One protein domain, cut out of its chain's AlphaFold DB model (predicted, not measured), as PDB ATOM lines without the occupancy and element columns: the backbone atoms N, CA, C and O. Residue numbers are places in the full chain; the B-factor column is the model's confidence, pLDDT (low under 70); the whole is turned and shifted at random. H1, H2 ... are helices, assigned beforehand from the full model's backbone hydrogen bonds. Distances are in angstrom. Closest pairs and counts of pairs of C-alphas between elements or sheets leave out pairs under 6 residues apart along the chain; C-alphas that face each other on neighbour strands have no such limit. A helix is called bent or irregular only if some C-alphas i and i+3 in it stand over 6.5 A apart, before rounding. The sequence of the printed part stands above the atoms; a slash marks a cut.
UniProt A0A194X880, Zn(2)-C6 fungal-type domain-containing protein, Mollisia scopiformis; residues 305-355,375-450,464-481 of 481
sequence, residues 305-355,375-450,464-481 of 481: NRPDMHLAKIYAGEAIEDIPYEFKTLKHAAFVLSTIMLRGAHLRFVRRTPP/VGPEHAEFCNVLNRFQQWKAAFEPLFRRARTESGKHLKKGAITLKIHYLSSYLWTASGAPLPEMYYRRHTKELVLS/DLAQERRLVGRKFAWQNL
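Overview. This is residues 305 to 355, 375 to 450 and 464 to 481 of the 481 residues of the protein "Zn(2)-C6 fungal-type domain-containing protein" of Mollisia scopiformis (UniProt A0A194X880). Three long helices, H2, H3 and H4, stand side by side in an up-and-down bundle, their centres at the corners of a triangle. H1 packs on the last part of H2, and residues 316 to 329 lead from it back along the bundle to the beginning of H2; the short H5 lies near the last residue of H4, and H6 runs at a slant near the last part of H4. The printed part has 145 residues with six named helices, H1 to H6 in order along the chain, and no named strand; the class is all helix. The whole is compact, with a radius of gyration of the C-alphas of 16.0 A and spans of 50 by 39 by 29 A.

Along the chain. H1, residues 307 to 315, begins with C-alpha 307 at (-40.705, 51.811, 18.016). H2, residues 330 to 350, measures 30.6 A from first to last C-alpha. H3, residues 377 to 403, measures 38.4 A and has a kink of 42 degrees near residue 397; it is irregular, but only just, with C-alphas 395 and 398 6.9 A apart. H4, residues 406 to 430, measures 34.5 A and has a kink of 54 degrees near residue 413; it is irregular, with C-alphas 407 and 410 7.8 A apart. H5 is residues 436 to 440. H6, residues 464 to 476, measures 18.2 A and ends with C-alpha 476 at (-33.466, 35.985, 7.986).

Arrangement. In the bundle, H2 and H3 touch at a shallow tilt of 23 degrees, opposite ways, the closest C-alphas being those of Gly 344 and Val 385, 6.3 A apart. H3 and H4 form a helical hairpin with a tilt of 16 degrees, closest at the C-alphas of Ala 403 and Lys 412, 4.8 A. H2 and H4 touch and run the same way at a shallow tilt of 10 degrees, closest at the C-alphas of Gly 344 and Thr 429, 5.6 A. H1 and H2 form a helical hairpin at a steep tilt of 40 degrees; H2 touches H1 with residues 343 to 350 alone, and the closest C-alphas, those of Pro 307 and Val 350, are 4.6 A apart. H4 and H5 are close but not clearly touching, with the C-alphas of Ala 430 and Tyr 439 closest at 6.3 A. H6 only just touches H4, with 3 pairs of C-alphas within 8 A, between residues 473 to 476 of H6 and 424 to 428 of H4; the C-alphas of Ser 424 and Phe 476 are closest, at 7.5 A. H5 and H6 are apart. In H1, H2, H5 and H6 every O i to N i+4 pair is within hydrogen-bond range; in H3 it is 21 of 23 and in H4 16 of 21.

Size, cuts and confidence. The two C-alphas farthest apart are those of Pro 355 and Ser 407, 50.5 A. Residues 356 to 374 are not printed, with 9.7 A between C-alphas 355 and 375, and residues 451 to 463 are not printed, with 24.7 A between C-alphas 450 and 464. The link from H1 to H2 is long, with 14 residues; those from H3 to H4 and H4 to H5 are tight. The mean pLDDT of the printed part is 70.2, and residues 432 to 450 and 464 to 481 are among the 53 residues under 70.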
ATOM      1  N   ASN A 305     -34.906  48.972  20.120       56.53
ATOM      2  CA  ASN A 305     -35.546  49.779  21.172       56.53
ATOM      3  C   ASN A 305     -36.144  51.130  20.710       56.53
ATOM      4  O   ASN A 305     -36.310  52.018  21.544       56.53
ATOM      5  N   ARG A 306     -36.478  51.312  19.420       71.12
ATOM      6  CA  ARG A 306     -37.004  52.591  18.876       71.12
ATOM      7  C   ARG A 306     -38.319  52.448  18.081       71.12
ATOM      8  O   ARG A 306     -38.358  52.750  16.886       71.12
ATOM      9  N   PRO A 307     -39.425  51.997  18.709       72.69
ATOM     10  CA  PRO A 307     -40.705  51.811  18.016       72.69
ATOM     11  C   PRO A 307     -41.282  53.123  17.455       72.69
ATOM     12  O   PRO A 307     -41.946  53.106  16.422       72.69
ATOM     13  N   ASP A 308     -40.970  54.260  18.086       74.81
ATOM     14  CA  ASP A 308     -41.309  55.617  17.641       74.81
ATOM     15  C   ASP A 308     -40.803  55.908  16.222       74.81
ATOM     16  O   ASP A 308     -41.542  56.405  15.370       74.81
ATOM     17  N   MET A 309     -39.551  55.541  15.948       77.25
ATOM     18  CA  MET A 309     -38.917  55.749  14.652       77.25
ATOM     19  C   MET A 309     -39.564  54.874  13.573       77.25
ATOM     20  O   MET A 309     -39.858  55.356  12.479       77.25
ATOM     21  N   HIS A 310     -39.815  53.594  13.868       79.25
ATOM     22  CA  HIS A 310     -40.451  52.693  12.906       79.25
ATOM     23  C   HIS A 310     -41.892  53.115  12.590       79.25
ATOM     24  O   HIS A 310     -42.289  53.065  11.428       79.25
ATOM     25  N   LEU A 311     -42.649  53.592  13.583       77.75
ATOM     26  CA  LEU A 311     -43.977  54.171  13.371       77.75
ATOM     27  C   LEU A 311     -43.914  55.390  12.448       77.75
ATOM     28  O   LEU A 311     -44.665  55.456  11.476       77.75
ATOM     29  N   ALA A 312     -42.987  56.319  12.702       78.25
ATOM     30  CA  ALA A 312     -42.804  57.485  11.844       78.25
ATOM     31  C   ALA A 312     -42.532  57.075  10.389       78.25
ATOM     32  O   ALA A 312     -43.170  57.598   9.484       78.25
ATOM     33  N   LYS A 313     -41.665  56.080  10.162       79.56
ATOM     34  CA  LYS A 313     -41.335  55.555   8.824       79.56
ATOM     35  C   LYS A 313     -42.518  54.897   8.111       79.56
ATOM     36  O   LYS A 313     -42.668  55.060   6.905       79.56
ATOM     37  N   ILE A 314     -43.383  54.189   8.840       76.75
ATOM     38  CA  ILE A 314     -44.601  53.578   8.284       76.75
ATOM     39  C   ILE A 314     -45.586  54.649   7.793       76.75
ATOM     40  O   ILE A 314     -46.213  54.477   6.746       76.75
ATOM     41  N   TYR A 315     -45.715  55.751   8.539       73.56
ATOM     42  CA  TYR A 315     -46.698  56.805   8.276       73.56
ATOM     43  C   TYR A 315     -46.131  58.050   7.572       73.56
ATOM     44  O   TYR A 315     -46.895  58.968   7.287       73.56
ATOM     45  N   ALA A 316     -44.837  58.078   7.225       67.19
ATOM     46  CA  ALA A 316     -44.146  59.216   6.595       67.19
ATOM     47  C   ALA A 316     -44.631  59.584   5.170       67.19
ATOM     48  O   ALA A 316     -44.039  60.439   4.520       67.19
ATOM     49  N   GLY A 317     -45.729  58.998   4.684       52.31
ATOM     50  CA  GLY A 317     -46.465  59.512   3.525       52.31
ATOM     51  C   GLY A 317     -46.022  59.003   2.153       52.31
ATOM     52  O   GLY A 317     -46.643  59.375   1.160       52.31
ATOM     53  N   GLU A 318     -45.034  58.113   2.053       54.47
ATOM     54  CA  GLU A 318     -44.740  57.444   0.783       54.47
ATOM     55  C   GLU A 318     -45.681  56.244   0.603       54.47
ATOM     56  O   GLU A 318     -45.541  55.183   1.223       54.47
ATOM     57  N   ALA A 319     -46.709  56.421  -0.228       56.31
ATOM     58  CA  ALA A 319     -47.465  55.289  -0.744       56.31
ATOM     59  C   ALA A 319     -46.485  54.360  -1.473       56.31
ATOM     60  O   ALA A 319     -45.712  54.819  -2.313       56.31
ATOM     61  N   ILE A 320     -46.514  53.056  -1.162       61.28
ATOM     62  CA  ILE A 320     -45.831  52.053  -1.989       61.28
ATOM     63  C   ILE A 320     -46.293  52.290  -3.428       61.28
ATOM     64  O   ILE A 320     -47.510  52.261  -3.659       61.28
ATOM     65  N   GLU A 321     -45.336  52.527  -4.337       67.38
ATOM     66  CA  GLU A 321     -45.569  52.744  -5.772       67.38
ATOM     67  C   GLU A 321     -46.645  51.770  -6.276       67.38
ATOM     68  O   GLU A 321     -46.687  50.603  -5.861       67.38
ATOM     69  N   ASP A 322     -47.567  52.259  -7.106       81.94
ATOM     70  CA  ASP A 322     -48.700  51.450  -7.548       81.94
ATOM     71  C   ASP A 322     -48.208  50.167  -8.217       81.94
ATOM     72  O   ASP A 322     -47.439  50.185  -9.181       81.94
ATOM     73  N   ILE A 323     -48.651  49.030  -7.677       90.44
ATOM     74  CA  ILE A 323     -48.248  47.723  -8.187       90.44
ATOM     75  C   ILE A 323     -48.934  47.551  -9.548       90.44
ATOM     76  O   ILE A 323     -50.168  47.523  -9.602       90.44
ATOM     77  N   PRO A 324     -48.177  47.441 -10.655       93.50
ATOM     78  CA  PRO A 324     -48.773  47.274 -11.971       93.50
ATOM     79  C   PRO A 324     -49.486  45.923 -12.061       93.50
ATOM     80  O   PRO A 324     -49.164  44.991 -11.333       93.50
ATOM     81  N   TYR A 325     -50.391  45.776 -13.029       92.44
ATOM     82  CA  TYR A 325     -51.012  44.476 -13.311       92.44
ATOM     83  C   TYR A 325     -49.982  43.408 -13.734       92.44
ATOM     84  O   TYR A 325     -50.138  42.234 -13.417       92.44
ATOM     85  N   GLU A 326     -48.911  43.817 -14.424       95.31
ATOM     86  CA  GLU A 326     -47.804  42.943 -14.825       95.31
ATOM     87  C   GLU A 326     -46.464  43.693 -14.812       95.31
ATOM     88  O   GLU A 326     -46.338  44.804 -15.344       95.31
ATOM     89  N   PHE A 327     -45.421  43.062 -14.264       95.06
ATOM     90  CA  PHE A 327     -44.057  43.585 -14.343       95.06
ATOM     91  C   PHE A 327     -43.386  43.271 -15.684       95.06
ATOM     92  O   PHE A 327     -43.218  42.116 -16.071       95.06
ATOM     93  N   LYS A 328     -42.875  44.308 -16.358       91.94
ATOM     94  CA  LYS A 328     -42.136  44.155 -17.625       91.94
ATOM     95  C   LYS A 328     -40.666  43.773 -17.435       91.94
ATOM     96  O   LYS A 328     -40.104  43.073 -18.282       91.94
ATOM     97  N   THR A 329     -40.046  44.231 -16.345       91.69
ATOM     98  CA  THR A 329     -38.609  44.078 -16.066       91.69
ATOM     99  C   THR A 329     -38.374  43.569 -14.645       91.69
ATOM    100  O   THR A 329     -39.125  43.898 -13.726       91.69
ATOM    101  N   LEU A 330     -37.303  42.787 -14.451       87.69
ATOM    102  CA  LEU A 330     -36.911  42.309 -13.118       87.69
ATOM    103  C   LEU A 330     -36.501  43.463 -12.201       87.69
ATOM    104  O   LEU A 330     -36.786  43.411 -11.013       87.69
ATOM    105  N   LYS A 331     -35.901  44.520 -12.758       85.69
ATOM    106  CA  LYS A 331     -35.505  45.720 -12.013       85.69
ATOM    107  C   LYS A 331     -36.705  46.417 -11.365       85.69
ATOM    108  O   LYS A 331     -36.680  46.687 -10.173       85.69
ATOM    109  N   HIS A 332     -37.787  46.626 -12.118       88.50
ATOM    110  CA  HIS A 332     -38.999  47.236 -11.564       88.50
ATOM    111  C   HIS A 332     -39.660  46.331 -10.513       88.50
ATOM    112  O   HIS A 332     -40.022  46.799  -9.439       88.50
ATOM    113  N   ALA A 333     -39.742  45.020 -10.774       91.12
ATOM    114  CA  ALA A 333     -40.258  44.070  -9.788       91.12
ATOM    115  C   ALA A 333     -39.422  44.068  -8.495       91.12
ATOM    116  O   ALA A 333     -39.989  44.037  -7.405       91.12
ATOM    117  N   ALA A 334     -38.091  44.129  -8.605       85.19
ATOM    118  CA  ALA A 334     -37.171  44.185  -7.473       85.19
ATOM    119  C   ALA A 334     -37.366  45.446  -6.625       85.19
ATOM    120  O   ALA A 334     -37.388  45.342  -5.401       85.19
ATOM    121  N   PHE A 335     -37.545  46.597  -7.278       83.56
ATOM    122  CA  PHE A 335     -37.800  47.878  -6.624       83.56
ATOM    123  C   PHE A 335     -39.093  47.865  -5.808       83.56
ATOM    124  O   PHE A 335     -39.099  48.140  -4.612       83.56
ATOM    125  N   VAL A 336     -40.205  47.482  -6.437       87.88
ATOM    126  CA  VAL A 336     -41.488  47.437  -5.730       87.88
ATOM    127  C   VAL A 336     -41.428  46.406  -4.600       87.88
ATOM    128  O   VAL A 336     -41.930  46.660  -3.510       87.88
ATOM    129  N   LEU A 337     -40.739  45.275  -4.795       86.75
ATOM    130  CA  LEU A 337     -40.557  44.295  -3.727       86.75
ATOM    131  C   LEU A 337     -39.767  44.863  -2.540       86.75
ATOM    132  O   LEU A 337     -40.177  44.641  -1.405       86.75
ATOM    133  N   SER A 338     -38.668  45.595  -2.768       82.06
ATOM    134  CA  SER A 338     -37.846  46.139  -1.677       82.06
ATOM    135  C   SER A 338     -38.614  47.149  -0.824       82.06
ATOM    136  O   SER A 338     -38.489  47.113   0.397       82.06
ATOM    137  N   THR A 339     -39.477  47.972  -1.426       84.38
ATOM    138  CA  THR A 339     -40.338  48.907  -0.674       84.38
ATOM    139  C   THR A 339     -41.360  48.180   0.209       84.38
ATOM    140  O   THR A 339     -41.531  48.529   1.378       84.38
ATOM    141  N   ILE A 340     -41.992  47.112  -0.300       87.12
ATOM    142  CA  ILE A 340     -42.921  46.280   0.483       87.12
ATOM    143  C   ILE A 340     -42.169  45.568   1.621       87.12
ATOM    144  O   ILE A 340     -42.645  45.540   2.756       87.12
ATOM    145  N   MET A 341     -40.979  45.025   1.333       85.00
ATOM    146  CA  MET A 341     -40.113  44.376   2.323       85.00
ATOM    147  C   MET A 341     -39.706  45.334   3.445       85.00
ATOM    148  O   MET A 341     -39.820  44.972   4.615       85.00
ATOM    149  N   LEU A 342     -39.277  46.552   3.102       81.69
ATOM    150  CA  LEU A 342     -38.879  47.578   4.065       81.69
ATOM    151  C   LEU A 342     -40.036  47.968   4.986       81.69
ATOM    152  O   LEU A 342     -39.882  47.979   6.207       81.69
ATOM    153  N   ARG A 343     -41.232  48.180   4.429       85.06
ATOM    154  CA  ARG A 343     -42.427  48.486   5.228       85.06
ATOM    155  C   ARG A 343     -42.804  47.337   6.169       85.06
ATOM    156  O   ARG A 343     -43.113  47.574   7.336       85.06
ATOM    157  N   GLY A 344     -42.706  46.091   5.695       81.38
ATOM    158  CA  GLY A 344     -42.856  44.896   6.531       81.38
ATOM    159  C   GLY A 344     -41.816  44.811   7.654       81.38
ATOM    160  O   GLY A 344     -42.155  44.401   8.767       81.38
ATOM    161  N   ALA A 345     -40.581  45.257   7.397       80.12
ATOM    162  CA  ALA A 345     -39.518  45.340   8.395       80.12
ATOM    163  C   ALA A 345     -39.832  46.321   9.517       80.12
ATOM    164  O   ALA A 345     -39.884  45.897  10.671       80.12
ATOM    165  N   HIS A 346     -40.148  47.580   9.206       81.69
ATOM    166  CA  HIS A 346     -40.516  48.550  10.241       81.69
ATOM    167  C   HIS A 346     -41.697  48.064  11.091       81.69
ATOM    168  O   HIS A 346     -41.645  48.132  12.318       81.69
ATOM    169  N   LEU A 347     -42.721  47.476  10.467       79.38
ATOM    170  CA  LEU A 347     -43.888  46.962  11.182       79.38
ATOM    171  C   LEU A 347     -43.542  45.858  12.196       79.38
ATOM    172  O   LEU A 347     -44.129  45.794  13.279       79.38
ATOM    173  N   ARG A 348     -42.578  44.991  11.869       77.19
ATOM    174  CA  ARG A 348     -42.123  43.924  12.769       77.19
ATOM    175  C   ARG A 348     -41.431  44.449  14.024       77.19
ATOM    176  O   ARG A 348     -41.539  43.796  15.058       77.19
ATOM    177  N   PHE A 349     -40.750  45.591  13.951       73.12
ATOM    178  CA  PHE A 349     -40.031  46.165  15.093       73.12
ATOM    179  C   PHE A 349     -40.896  47.078  15.974       73.12
ATOM    180  O   PHE A 349     -40.586  47.237  17.152       73.12
ATOM    181  N   VAL A 350     -42.025  47.587  15.465       71.06
ATOM    182  CA  VAL A 350     -43.069  48.218  16.301       71.06
ATOM    183  C   VAL A 350     -43.762  47.177  17.193       71.06
ATOM    184  O   VAL A 350     -43.970  47.392  18.386       71.06
ATOM    185  N   ARG A 351     -44.075  46.001  16.635       62.62
ATOM    186  CA  ARG A 351     -44.867  44.951  17.296       62.62
ATOM    187  C   ARG A 351     -44.034  44.035  18.192       62.62
ATOM    188  O   ARG A 351     -43.792  42.874  17.863       62.62
ATOM    189  N   ARG A 352     -43.614  44.539  19.352       54.81
ATOM    190  CA  ARG A 352     -42.938  43.725  20.384       54.81
ATOM    191  C   ARG A 352     -43.877  43.087  21.401       54.81
ATOM    192  O   ARG A 352     -43.486  42.125  22.057       54.81
ATOM    193  N   THR A 353     -45.108  43.567  21.496       44.75
ATOM    194  CA  THR A 353     -46.129  43.036  22.396       44.75
ATOM    195  C   THR A 353     -47.320  42.530  21.579       44.75
ATOM    196  O   THR A 353     -47.826  43.265  20.727       44.75
ATOM    197  N   PRO A 354     -47.795  41.283  21.788       44.16
ATOM    198  CA  PRO A 354     -49.161  40.947  21.393       44.16
ATOM    199  C   PRO A 354     -50.104  41.961  22.065       44.16
ATOM    200  O   PRO A 354     -49.746  42.466  23.133       44.16
ATOM    201  N   PRO A 355     -51.262  42.300  21.464       46.19
ATOM    202  CA  PRO A 355     -52.214  43.205  22.102       46.19
ATOM    203  C   PRO A 355     -52.440  42.734  23.542       46.19
ATOM    204  O   PRO A 355     -52.841  41.592  23.767       46.19
ATOM    205  N   VAL A 375     -58.938  46.682  16.518       54.44
ATOM    206  CA  VAL A 375     -58.108  46.763  15.313       54.44
ATOM    207  C   VAL A 375     -57.407  48.119  15.325       54.44
ATOM    208  O   VAL A 375     -57.897  49.097  14.768       54.44
ATOM    209  N   GLY A 376     -56.260  48.195  16.002       63.06
ATOM    210  CA  GLY A 376     -55.400  49.371  15.940       63.06
ATOM    211  C   GLY A 376     -54.941  49.650  14.499       63.06
ATOM    212  O   GLY A 376     -54.916  48.731  13.669       63.06
ATOM    213  N   PRO A 377     -54.525  50.887  14.179       69.00
ATOM    214  CA  PRO A 377     -54.070  51.260  12.834       69.00
ATOM    215  C   PRO A 377     -52.912  50.374  12.337       69.00
ATOM    216  O   PRO A 377     -52.843  50.027  11.161       69.00
ATOM    217  N   GLU A 378     -52.078  49.876  13.251       69.94
ATOM    218  CA  GLU A 378     -51.009  48.919  12.950       69.94
ATOM    219  C   GLU A 378     -51.518  47.564  12.432       69.94
ATOM    220  O   GLU A 378     -50.791  46.855  11.738       69.94
ATOM    221  N   HIS A 379     -52.732  47.133  12.797       73.38
ATOM    222  CA  HIS A 379     -53.348  45.902  12.281       73.38
ATOM    223  C   HIS A 379     -53.889  46.075  10.874       73.38
ATOM    224  O   HIS A 379     -53.645  45.211  10.030       73.38
ATOM    225  N   ALA A 380     -54.542  47.201  10.597       75.50
ATOM    226  CA  ALA A 380     -54.913  47.549   9.233       75.50
ATOM    227  C   ALA A 380     -53.670  47.608   8.328       75.50
ATOM    228  O   ALA A 380     -53.659  47.020   7.246       75.50
ATOM    229  N   GLU A 381     -52.589  48.219   8.818       79.88
ATOM    230  CA  GLU A 381     -51.327  48.319   8.093       79.88
ATOM    231  C   GLU A 381     -50.651  46.954   7.872       79.88
ATOM    232  O   GLU A 381     -50.187  46.657   6.773       79.88
ATOM    233  N   PHE A 382     -50.671  46.065   8.867       80.38
ATOM    234  CA  PHE A 382     -50.207  44.682   8.709       80.38
ATOM    235  C   PHE A 382     -50.928  43.940   7.586       80.38
ATOM    236  O   PHE A 382     -50.291  43.343   6.713       80.38
ATOM    237  N   CYS A 383     -52.257  44.003   7.583       79.56
ATOM    238  CA  CYS A 383     -53.071  43.398   6.537       79.56
ATOM    239  C   CYS A 383     -52.791  44.034   5.168       79.56
ATOM    240  O   CYS A 383     -52.705  43.314   4.170       79.56
ATOM    241  N   ASN A 384     -52.587  45.353   5.117       84.19
ATOM    242  CA  ASN A 384     -52.224  46.079   3.902       84.19
ATOM    243  C   ASN A 384     -50.887  45.587   3.318       84.19
ATOM    244  O   ASN A 384     -50.835  45.213   2.146       84.19
ATOM    245  N   VAL A 385     -49.827  45.491   4.130       85.75
ATOM    246  CA  VAL A 385     -48.510  44.999   3.684       85.75
ATOM    247  C   VAL A 385     -48.597  43.564   3.154       85.75
ATOM    248  O   VAL A 385     -48.079  43.272   2.074       85.75
ATOM    249  N   LEU A 386     -49.293  42.660   3.855       86.31
ATOM    250  CA  LEU A 386     -49.482  41.284   3.377       86.31
ATOM    251  C   LEU A 386     -50.269  41.224   2.062       86.31
ATOM    252  O   LEU A 386     -49.933  40.438   1.174       86.31
ATOM    253  N   ASN A 387     -51.288  42.067   1.906       86.81
ATOM    254  CA  ASN A 387     -52.045  42.167   0.665       86.81
ATOM    255  C   ASN A 387     -51.178  42.696  -0.492       86.81
ATOM    256  O   ASN A 387     -51.227  42.155  -1.595       86.81
ATOM    257  N   ARG A 388     -50.317  43.688  -0.236       90.19
ATOM    258  CA  ARG A 388     -49.352  44.213  -1.217       90.19
ATOM    259  C   ARG A 388     -48.363  43.140  -1.678       90.19
ATOM    260  O   ARG A 388     -48.116  43.031  -2.875       90.19
ATOM    261  N   PHE A 389     -47.861  42.292  -0.777       90.25
ATOM    262  CA  PHE A 389     -47.051  41.127  -1.164       90.25
ATOM    263  C   PHE A 389     -47.802  40.194  -2.130       90.25
ATOM    264  O   PHE A 389     -47.235  39.749  -3.128       90.25
ATOM    265  N   GLN A 390     -49.083  39.920  -1.872       90.88
ATOM    266  CA  GLN A 390     -49.900  39.066  -2.742       90.88
ATOM    267  C   GLN A 390     -50.168  39.710  -4.112       90.88
ATOM    268  O   GLN A 390     -50.048  39.041  -5.139       90.88
ATOM    269  N   GLN A 391     -50.451  41.015  -4.146       93.00
ATOM    270  CA  GLN A 391     -50.572  41.780  -5.393       93.00
ATOM    271  C   GLN A 391     -49.268  41.746  -6.196       93.00
ATOM    272  O   GLN A 391     -49.286  41.453  -7.391       93.00
ATOM    273  N   TRP A 392     -48.127  41.959  -5.533       95.69
ATOM    274  CA  TRP A 392     -46.813  41.868  -6.163       95.69
ATOM    275  C   TRP A 392     -46.573  40.482  -6.764       95.69
ATOM    276  O   TRP A 392     -46.146  40.371  -7.912       95.69
ATOM    277  N   LYS A 393     -46.905  39.412  -6.028       95.50
ATOM    278  CA  LYS A 393     -46.792  38.034  -6.523       95.50
ATOM    279  C   LYS A 393     -47.632  37.823  -7.781       95.50
ATOM    280  O   LYS A 393     -47.129  37.225  -8.731       95.50
ATOM    281  N   ALA A 394     -48.881  38.287  -7.788       95.12
ATOM    282  CA  ALA A 394     -49.763  38.165  -8.947       95.12
ATOM    283  C   ALA A 394     -49.183  38.893 -10.171       95.12
ATOM    284  O   ALA A 394     -49.097  38.305 -11.247       95.12
ATOM    285  N   ALA A 395     -48.687  40.117  -9.980       96.88
ATOM    286  CA  ALA A 395     -48.069  40.921 -11.033       96.88
ATOM    287  C   ALA A 395     -46.721  40.370 -11.533       96.88
ATOM    288  O   ALA A 395     -46.327  40.596 -12.681       96.88
ATOM    289  N   PHE A 396     -45.982  39.656 -10.679       96.69
ATOM    290  CA  PHE A 396     -44.680  39.063 -11.001       96.69
ATOM    291  C   PHE A 396     -44.789  37.716 -11.722       96.69
ATOM    292  O   PHE A 396     -43.872  37.315 -12.441       96.69
ATOM    293  N   GLU A 397     -45.907  37.014 -11.562       95.44
ATOM    294  CA  GLU A 397     -46.109  35.667 -12.092       95.44
ATOM    295  C   GLU A 397     -45.902  35.553 -13.621       95.44
ATOM    296  O   GLU A 397     -45.192  34.633 -14.041       95.44
ATOM    297  N   PRO A 398     -46.407  36.466 -14.480       95.69
ATOM    298  CA  PRO A 398     -46.146  36.401 -15.923       95.69
ATOM    299  C   PRO A 398     -44.651  36.497 -16.263       95.69
ATOM    300  O   PRO A 398     -44.126  35.712 -17.061       95.69
ATOM    301  N   LEU A 399     -43.938  37.406 -15.592       93.81
ATOM    302  CA  LEU A 399     -42.499  37.599 -15.760       93.81
ATOM    303  C   LEU A 399     -41.707  36.367 -15.296       93.81
ATOM    304  O   LEU A 399     -40.759  35.947 -15.966       93.81
ATOM    305  N   PHE A 400     -42.126  35.753 -14.186       93.81
ATOM    306  CA  PHE A 400     -41.533  34.525 -13.662       93.81
ATOM    307  C   PHE A 400     -41.748  33.330 -14.602       93.81
ATOM    308  O   PHE A 400     -40.813  32.571 -14.858       93.81
ATOM    309  N   ARG A 401     -42.944  33.187 -15.192       93.31
ATOM    310  CA  ARG A 401     -43.218  32.162 -16.217       93.31
ATOM    311  C   ARG A 401     -42.339  32.350 -17.444       93.31
ATOM    312  O   ARG A 401     -41.732  31.382 -17.901       93.31
ATOM    313  N   ARG A 402     -42.193  33.586 -17.933       92.06
ATOM    314  CA  ARG A 402     -41.298  33.897 -19.058       92.06
ATOM    315  C   ARG A 402     -39.859  33.479 -18.760       92.06
ATOM    316  O   ARG A 402     -39.225  32.872 -19.615       92.06
ATOM    317  N   ALA A 403     -39.369  33.705 -17.542       91.25
ATOM    318  CA  ALA A 403     -38.023  33.306 -17.122       91.25
ATOM    319  C   ALA A 403     -37.779  31.777 -17.113       91.25
ATOM    320  O   ALA A 403     -36.626  31.341 -17.078       91.25
ATOM    321  N   ARG A 404     -38.838  30.952 -17.153       89.94
ATOM    322  CA  ARG A 404     -38.753  29.481 -17.254       89.94
ATOM    323  C   ARG A 404     -38.691  28.968 -18.697       89.94
ATOM    324  O   ARG A 404     -38.410  27.789 -18.889       89.94
ATOM    325  N   THR A 405     -38.960  29.821 -19.683       93.06
ATOM    326  CA  THR A 405     -38.864  29.482 -21.112       93.06
ATOM    327  C   THR A 405     -37.424  29.603 -21.616       93.06
ATOM    328  O   THR A 405     -36.614  30.309 -21.010       93.06
ATOM    329  N   GLU A 406     -37.098  28.968 -22.747       87.56
ATOM    330  CA  GLU A 406     -35.742  29.051 -23.322       87.56
ATOM    331  C   GLU A 406     -35.374  30.493 -23.716       87.56
ATOM    332  O   GLU A 406     -34.257  30.945 -23.462       87.56
ATOM    333  N   SER A 407     -36.334  31.274 -24.226       86.50
ATOM    334  CA  SER A 407     -36.128  32.692 -24.561       86.50
ATOM    335  C   SER A 407     -35.889  33.580 -23.329       86.50
ATOM    336  O   SER A 407     -35.244  34.625 -23.423       86.50
ATOM    337  N   GLY A 408     -36.354  33.156 -22.150       85.38
ATOM    338  CA  GLY A 408     -36.197  33.866 -20.880       85.38
ATOM    339  C   GLY A 408     -35.040  33.386 -20.004       85.38
ATOM    340  O   GLY A 408     -34.923  33.847 -18.869       85.38
ATOM    341  N   LYS A 409     -34.164  32.500 -20.491       87.19
ATOM    342  CA  LYS A 409     -33.085  31.888 -19.691       87.19
ATOM    343  C   LYS A 409     -32.178  32.902 -18.981       87.19
ATOM    344  O   LYS A 409     -31.780  32.673 -17.842       87.19
ATOM    345  N   HIS A 410     -31.916  34.048 -19.611       85.56
ATOM    346  CA  HIS A 410     -31.124  35.149 -19.044       85.56
ATOM    347  C   HIS A 410     -31.772  35.819 -17.811       85.56
ATOM    348  O   HIS A 410     -31.079  36.443 -17.011       85.56
ATOM    349  N   LEU A 411     -33.090  35.672 -17.630       86.94
ATOM    350  CA  LEU A 411     -33.851  36.199 -16.489       86.94
ATOM    351  C   LEU A 411     -33.932  35.203 -15.326       86.94
ATOM    352  O   LEU A 411     -34.253  35.591 -14.206       86.94
ATOM    353  N   LYS A 412     -33.653  33.915 -15.571       85.81
ATOM    354  CA  LYS A 412     -33.939  32.813 -14.639       85.81
ATOM    355  C   LYS A 412     -33.334  33.022 -13.251       85.81
ATOM    356  O   LYS A 412     -34.043  32.876 -12.259       85.81
ATOM    357  N   LYS A 413     -32.049  33.391 -13.171       82.00
ATOM    358  CA  LYS A 413     -31.351  33.595 -11.887       82.00
ATOM    359  C   LYS A 413     -31.995  34.723 -11.076       82.00
ATOM    360  O   LYS A 413     -32.412  34.485  -9.949       82.00
ATOM    361  N   GLY A 414     -32.145  35.911 -11.666       78.75
ATOM    362  CA  GLY A 414     -32.764  37.057 -10.992       78.75
ATOM    363  C   GLY A 414     -34.226  36.801 -10.613       78.75
ATOM    364  O   GLY A 414     -34.651  37.156  -9.519       78.75
ATOM    365  N   ALA A 415     -34.983  36.106 -11.467       87.81
ATOM    366  CA  ALA A 415     -36.372  35.760 -11.191       87.81
ATOM    367  C   ALA A 415     -36.517  34.802  -9.991       87.81
ATOM    368  O   ALA A 415     -37.396  34.996  -9.151       87.81
ATOM    369  N   ILE A 416     -35.639  33.797  -9.879       84.19
ATOM    370  CA  ILE A 416     -35.588  32.890  -8.721       84.19
ATOM    371  C   ILE A 416     -35.194  33.659  -7.458       84.19
ATOM    372  O   ILE A 416     -35.863  33.516  -6.438       84.19
ATOM    373  N   THR A 417     -34.164  34.508  -7.523       79.19
ATOM    374  CA  THR A 417     -33.737  35.317  -6.373       79.19
ATOM    375  C   THR A 417     -34.865  36.220  -5.865       79.19
ATOM    376  O   THR A 417     -35.153  36.223  -4.671       79.19
ATOM    377  N   LEU A 418     -35.588  36.913  -6.754       82.38
ATOM    378  CA  LEU A 418     -36.747  37.720  -6.355       82.38
ATOM    379  C   LEU A 418     -37.872  36.882  -5.744       82.38
ATOM    380  O   LEU A 418     -38.489  37.311  -4.772       82.38
ATOM    381  N   LYS A 419     -38.116  35.672  -6.262       85.75
ATOM    382  CA  LYS A 419     -39.109  34.763  -5.680       85.75
ATOM    383  C   LYS A 419     -38.725  34.331  -4.263       85.75
ATOM    384  O   LYS A 419     -39.603  34.274  -3.403       85.75
ATOM    385  N   ILE A 420     -37.440  34.065  -4.019       80.44
ATOM    386  CA  ILE A 420     -36.912  33.734  -2.688       80.44
ATOM    387  C   ILE A 420     -37.090  34.921  -1.739       80.44
ATOM    388  O   ILE A 420     -37.661  34.733  -0.670       80.44
ATOM    389  N   HIS A 421     -36.692  36.135  -2.140       79.44
ATOM    390  CA  HIS A 421     -36.868  37.339  -1.314       79.44
ATOM    391  C   HIS A 421     -38.337  37.624  -0.988       79.44
ATOM    392  O   HIS A 421     -38.653  37.998   0.141       79.44
ATOM    393  N   TYR A 422     -39.241  37.421  -1.952       85.38
ATOM    394  CA  TYR A 422     -40.680  37.518  -1.724       85.38
ATOM    395  C   TYR A 422     -41.138  36.510  -0.668       85.38
ATOM    396  O   TYR A 422     -41.738  36.911   0.324       85.38
ATOM    397  N   LEU A 423     -40.841  35.221  -0.861       80.38
ATOM    398  CA  LEU A 423     -41.300  34.166   0.044       80.38
ATOM    399  C   LEU A 423     -40.750  34.376   1.452       80.38
ATOM    400  O   LEU A 423     -41.513  34.338   2.413       80.38
ATOM    401  N   SER A 424     -39.447  34.635   1.582       77.38
ATOM    402  CA  SER A 424     -38.822  34.839   2.886       77.38
ATOM    403  C   SER A 424     -39.442  36.034   3.607       77.38
ATOM    404  O   SER A 424     -39.860  35.907   4.757       77.38
ATOM    405  N   SER A 425     -39.555  37.181   2.936       79.69
ATOM    406  CA  SER A 425     -40.041  38.420   3.555       79.69
ATOM    407  C   SER A 425     -41.525  38.379   3.866       79.69
ATOM    408  O   SER A 425     -41.958  38.899   4.894       79.69
ATOM    409  N   TYR A 426     -42.302  37.712   3.016       82.75
ATOM    410  CA  TYR A 426     -43.708  37.459   3.262       82.75
ATOM    411  C   TYR A 426     -43.906  36.601   4.513       82.75
ATOM    412  O   TYR A 426     -44.663  36.983   5.402       82.75
ATOM    413  N   LEU A 427     -43.194  35.473   4.621       77.00
ATOM    414  CA  LEU A 427     -43.291  34.569   5.771       77.00
ATOM    415  C   LEU A 427     -42.818  35.235   7.061       77.00
ATOM    416  O   LEU A 427     -43.449  35.090   8.112       77.00
ATOM    417  N   TRP A 428     -41.727  35.994   6.985       78.25
ATOM    418  CA  TRP A 428     -41.230  36.750   8.121       78.25
ATOM    419  C   TRP A 428     -42.235  37.826   8.540       78.25
ATOM    420  O   TRP A 428     -42.624  37.862   9.701       78.25
ATOM    421  N   THR A 429     -42.790  38.615   7.621       79.06
ATOM    422  CA  THR A 429     -43.843  39.586   7.970       79.06
ATOM    423  C   THR A 429     -45.058  38.875   8.575       79.06
ATOM    424  O   THR A 429     -45.451  39.178   9.700       79.06
ATOM    425  N   ALA A 430     -45.589  37.848   7.903       78.06
ATOM    426  CA  ALA A 430     -46.800  37.128   8.297       78.06
ATOM    427  C   ALA A 430     -46.691  36.426   9.660       78.06
ATOM    428  O   ALA A 430     -47.680  36.332  10.382       78.06
ATOM    429  N   SER A 431     -45.500  35.975  10.061       74.75
ATOM    430  CA  SER A 431     -45.286  35.371  11.386       74.75
ATOM    431  C   SER A 431     -45.369  36.374  12.551       74.75
ATOM    432  O   SER A 431     -45.368  35.955  13.706       74.75
ATOM    433  N   GLY A 432     -45.498  37.678  12.263       69.00
ATOM    434  CA  GLY A 432     -45.864  38.722  13.229       69.00
ATOM    435  C   GLY A 432     -47.376  38.866  13.464       69.00
ATOM    436  O   GLY A 432     -47.808  39.839  14.088       69.00
ATOM    437  N   ALA A 433     -48.196  37.948  12.936       68.12
ATOM    438  CA  ALA A 433     -49.633  37.928  13.180       68.12
ATOM    439  C   ALA A 433     -49.939  37.692  14.677       68.12
ATOM    440  O   ALA A 433     -49.277  36.867  15.312       68.12
ATOM    441  N   PRO A 434     -50.957  38.373  15.241       58.09
ATOM    442  CA  PRO A 434     -51.303  38.258  16.660       58.09
ATOM    443  C   PRO A 434     -51.829  36.865  17.036       58.09
ATOM    444  O   PRO A 434     -51.680  36.452  18.181       58.09
ATOM    445  N   LEU A 435     -52.396  36.123  16.078       56.09
ATOM    446  CA  LEU A 435     -52.934  34.779  16.288       56.09
ATOM    447  C   LEU A 435     -52.293  33.775  15.320       56.09
ATOM    448  O   LEU A 435     -52.225  34.053  14.116       56.09
ATOM    449  N   PRO A 436     -51.885  32.583  15.795       50.31
ATOM    450  CA  PRO A 436     -51.366  31.510  14.939       50.31
ATOM    451  C   PRO A 436     -52.329  31.094  13.812       50.31
ATOM    452  O   PRO A 436     -51.897  30.750  12.709       50.31
ATOM    453  N   GLU A 437     -53.635  31.181  14.061       52.31
ATOM    454  CA  GLU A 437     -54.708  30.802  13.131       52.31
ATOM    455  C   GLU A 437     -54.760  31.691  11.879       52.31
ATOM    456  O   GLU A 437     -55.055  31.209  10.782       52.31
ATOM    457  N   MET A 438     -54.381  32.970  12.015       53.62
ATOM    458  CA  MET A 438     -54.277  33.906  10.892       53.62
ATOM    459  C   MET A 438     -53.138  33.550   9.927       53.62
ATOM    460  O   MET A 438     -53.226  33.835   8.733       53.62
ATOM    461  N   TYR A 439     -52.078  32.908  10.426       51.72
ATOM    462  CA  TYR A 439     -50.924  32.490   9.631       51.72
ATOM    463  C   TYR A 439     -51.173  31.145   8.926       51.72
ATOM    464  O   TYR A 439     -50.973  31.026   7.713       51.72
ATOM    465  N   TYR A 440     -51.664  30.139   9.659       47.25
ATOM    466  CA  TYR A 440     -51.720  28.753   9.176       47.25
ATOM    467  C   TYR A 440     -52.822  28.468   8.145       47.25
ATOM    468  O   TYR A 440     -52.619  27.640   7.264       47.25
ATOM    469  N   ARG A 441     -53.993  29.115   8.216       45.53
ATOM    470  CA  ARG A 441     -55.131  28.734   7.350       45.53
ATOM    471  C   ARG A 441     -55.117  29.402   5.974       45.53
ATOM    472  O   ARG A 441     -55.614  28.836   5.002       45.53
ATOM    473  N   ARG A 442     -54.565  30.617   5.884       49.16
ATOM    474  CA  ARG A 442     -54.678  31.473   4.690       49.16
ATOM    475  C   ARG A 442     -53.391  31.553   3.862       49.16
ATOM    476  O   ARG A 442     -53.478  31.809   2.663       49.16
ATOM    477  N   HIS A 443     -52.217  31.321   4.461       47.47
ATOM    478  CA  HIS A 443     -50.949  31.810   3.898       47.47
ATOM    479  C   HIS A 443     -49.803  30.782   3.804       47.47
ATOM    480  O   HIS A 443     -48.833  31.038   3.096       47.47
ATOM    481  N   THR A 444     -49.927  29.598   4.412       46.72
ATOM    482  CA  THR A 444     -48.957  28.483   4.296       46.72
ATOM    483  C   THR A 444     -49.238  27.531   3.128       46.72
ATOM    484  O   THR A 444     -48.429  26.644   2.867       46.72
ATOM    485  N   LYS A 445     -50.318  27.739   2.352       52.00
ATOM    486  CA  LYS A 445     -50.598  26.967   1.119       52.00
ATOM    487  C   LYS A 445     -49.442  27.002   0.107       52.00
ATOM    488  O   LYS A 445     -49.354  26.129  -0.741       52.00
ATOM    489  N   GLU A 446     -48.572  28.008   0.187       43.50
ATOM    490  CA  GLU A 446     -47.383  28.145  -0.668       43.50
ATOM    491  C   GLU A 446     -46.172  27.327  -0.187       43.50
ATOM    492  O   GLU A 446     -45.268  27.071  -0.975       43.50
ATOM    493  N   LEU A 447     -46.142  26.945   1.095       38.72
ATOM    494  CA  LEU A 447     -45.083  26.133   1.711       38.72
ATOM    495  C   LEU A 447     -45.389  24.637   1.662       38.72
ATOM    496  O   LEU A 447     -44.475  23.816   1.674       38.72
ATOM    497  N   VAL A 448     -46.671  24.286   1.597       36.03
ATOM    498  CA  VAL A 448     -47.109  22.917   1.361       36.03
ATOM    499  C   VAL A 448     -46.965  22.651  -0.137       36.03
ATOM    500  O   VAL A 448     -47.870  22.926  -0.921       36.03
ATOM    501  N   LEU A 449     -45.804  22.131  -0.552       32.69
ATOM    502  CA  LEU A 449     -45.742  21.329  -1.774       32.69
ATOM    503  C   LEU A 449     -46.866  20.300  -1.656       32.69
ATOM    504  O   LEU A 449     -46.921  19.613  -0.636       32.69
ATOM    505  N   SER A 450     -47.783  20.266  -2.629       26.02
ATOM    506  CA  SER A 450     -48.932  19.357  -2.640       26.02
ATOM    507  C   SER A 450     -48.532  17.996  -2.069       26.02
ATOM    508  O   SER A 450     -47.671  17.344  -2.666       26.02
ATOM    509  N   ASP A 464     -41.311  24.237  21.127       33.22
ATOM    510  CA  ASP A 464     -40.366  24.131  19.998       33.22
ATOM    511  C   ASP A 464     -40.537  25.301  19.009       33.22
ATOM    512  O   ASP A 464     -39.569  25.820  18.446       33.22
ATOM    513  N   LEU A 465     -41.763  25.825  18.887       36.22
ATOM    514  CA  LEU A 465     -42.119  26.926  17.984       36.22
ATOM    515  C   LEU A 465     -41.510  28.282  18.393       36.22
ATOM    516  O   LEU A 465     -41.241  29.136  17.543       36.22
ATOM    517  N   ALA A 466     -41.267  28.509  19.689       31.16
ATOM    518  CA  ALA A 466     -40.608  29.727  20.172       31.16
ATOM    519  C   ALA A 466     -39.101  29.723  19.861       31.16
ATOM    520  O   ALA A 466     -38.505  30.777  19.601       31.16
ATOM    521  N   GLN A 467     -38.497  28.535  19.853       28.77
ATOM    522  CA  GLN A 467     -37.095  28.322  19.515       28.77
ATOM    523  C   GLN A 467     -36.886  28.402  17.994       28.77
ATOM    524  O   GLN A 467     -35.970  29.092  17.537       28.77
ATOM    525  N   GLU A 468     -37.816  27.853  17.203       29.73
ATOM    526  CA  GLU A 468     -37.871  28.044  15.748       29.73
ATOM    527  C   GLU A 468     -38.064  29.515  15.350       29.73
ATOM    528  O   GLU A 468     -37.364  29.998  14.463       29.73
ATOM    529  N   ARG A 469     -38.922  30.285  16.042       32.34
ATOM    530  CA  ARG A 469     -39.080  31.736  15.794       32.34
ATOM    531  C   ARG A 469     -37.770  32.517  15.945       32.34
ATOM    532  O   ARG A 469     -37.504  33.412  15.141       32.34
ATOM    533  N   ARG A 470     -36.934  32.183  16.939       30.62
ATOM    534  CA  ARG A 470     -35.613  32.819  17.124       30.62
ATOM    535  C   ARG A 470     -34.614  32.372  16.057       30.62
ATOM    536  O   ARG A 470     -33.857  33.201  15.556       30.62
ATOM    537  N   LEU A 471     -34.631  31.094  15.680       28.30
ATOM    538  CA  LEU A 471     -33.738  30.530  14.663       28.30
ATOM    539  C   LEU A 471     -34.060  31.038  13.250       28.30
ATOM    540  O   LEU A 471     -33.146  31.372  12.497       28.30
ATOM    541  N   VAL A 472     -35.342  31.165  12.902       30.98
ATOM    542  CA  VAL A 472     -35.804  31.721  11.619       30.98
ATOM    543  C   VAL A 472     -35.537  33.224  11.554       30.98
ATOM    544  O   VAL A 472     -35.036  33.701  10.539       30.98
ATOM    545  N   GLY A 473     -35.769  33.964  12.647       29.52
ATOM    546  CA  GLY A 473     -35.436  35.389  12.738       29.52
ATOM    547  C   GLY A 473     -33.939  35.682  12.581       29.52
ATOM    548  O   GLY A 473     -33.579  36.635  11.900       29.52
ATOM    549  N   ARG A 474     -33.060  34.830  13.132       28.02
ATOM    550  CA  ARG A 474     -31.597  34.961  12.968       28.02
ATOM    551  C   ARG A 474     -31.101  34.520  11.587       28.02
ATOM    552  O   ARG A 474     -30.198  35.150  11.050       28.02
ATOM    553  N   LYS A 475     -31.712  33.499  10.970       27.55
ATOM    554  CA  LYS A 475     -31.422  33.107   9.572       27.55
ATOM    555  C   LYS A 475     -31.861  34.167   8.549       27.55
ATOM    556  O   LYS A 475     -31.249  34.272   7.490       27.55
ATOM    557  N   PHE A 476     -32.890  34.960   8.866       33.22
ATOM    558  CA  PHE A 476     -33.466  35.985   7.986       33.22
ATOM    559  C   PHE A 476     -32.506  37.153   7.675       33.22
ATOM    560  O   PHE A 476     -32.524  37.676   6.561       33.22
ATOM    561  N   ALA A 477     -31.622  37.506   8.615       29.14
ATOM    562  CA  ALA A 477     -30.620  38.564   8.437       29.14
ATOM    563  C   ALA A 477     -29.482  38.188   7.463       29.14
ATOM    564  O   ALA A 477     -28.787  39.062   6.968       29.14
ATOM    565  N   TRP A 478     -29.288  36.899   7.156       29.69
ATOM    566  CA  TRP A 478     -28.113  36.435   6.401       29.69
ATOM    567  C   TRP A 478     -28.399  36.007   4.956       29.69
ATOM    568  O   TRP A 478     -27.483  35.957   4.146       29.69
ATOM    569  N   GLN A 479     -29.655  35.737   4.587       28.91
ATOM    570  CA  GLN A 479     -30.018  35.336   3.214       28.91
ATOM    571  C   GLN A 479     -30.142  36.508   2.217       28.91
ATOM    572  O   GLN A 479     -30.518  36.288   1.066       28.91
ATOM    573  N   ASN A 480     -29.877  37.745   2.647       29.11
ATOM    574  CA  ASN A 480     -30.022  38.959   1.833       29.11
ATOM    575  C   ASN A 480     -28.683  39.615   1.427       29.11
ATOM    576  O   ASN A 480     -28.714  40.750   0.953       29.11
ATOM    577  N   LEU A 481     -27.554  38.909   1.585       29.17
ATOM    578  CA  LEU A 481     -26.261  39.273   0.988       29.17
ATOM    579  C   LEU A 481     -26.170  38.808  -0.471       29.17
ATOM    580  O   LEU A 481     -26.484  37.623  -0.737       29.17
TER     581      LEU A 481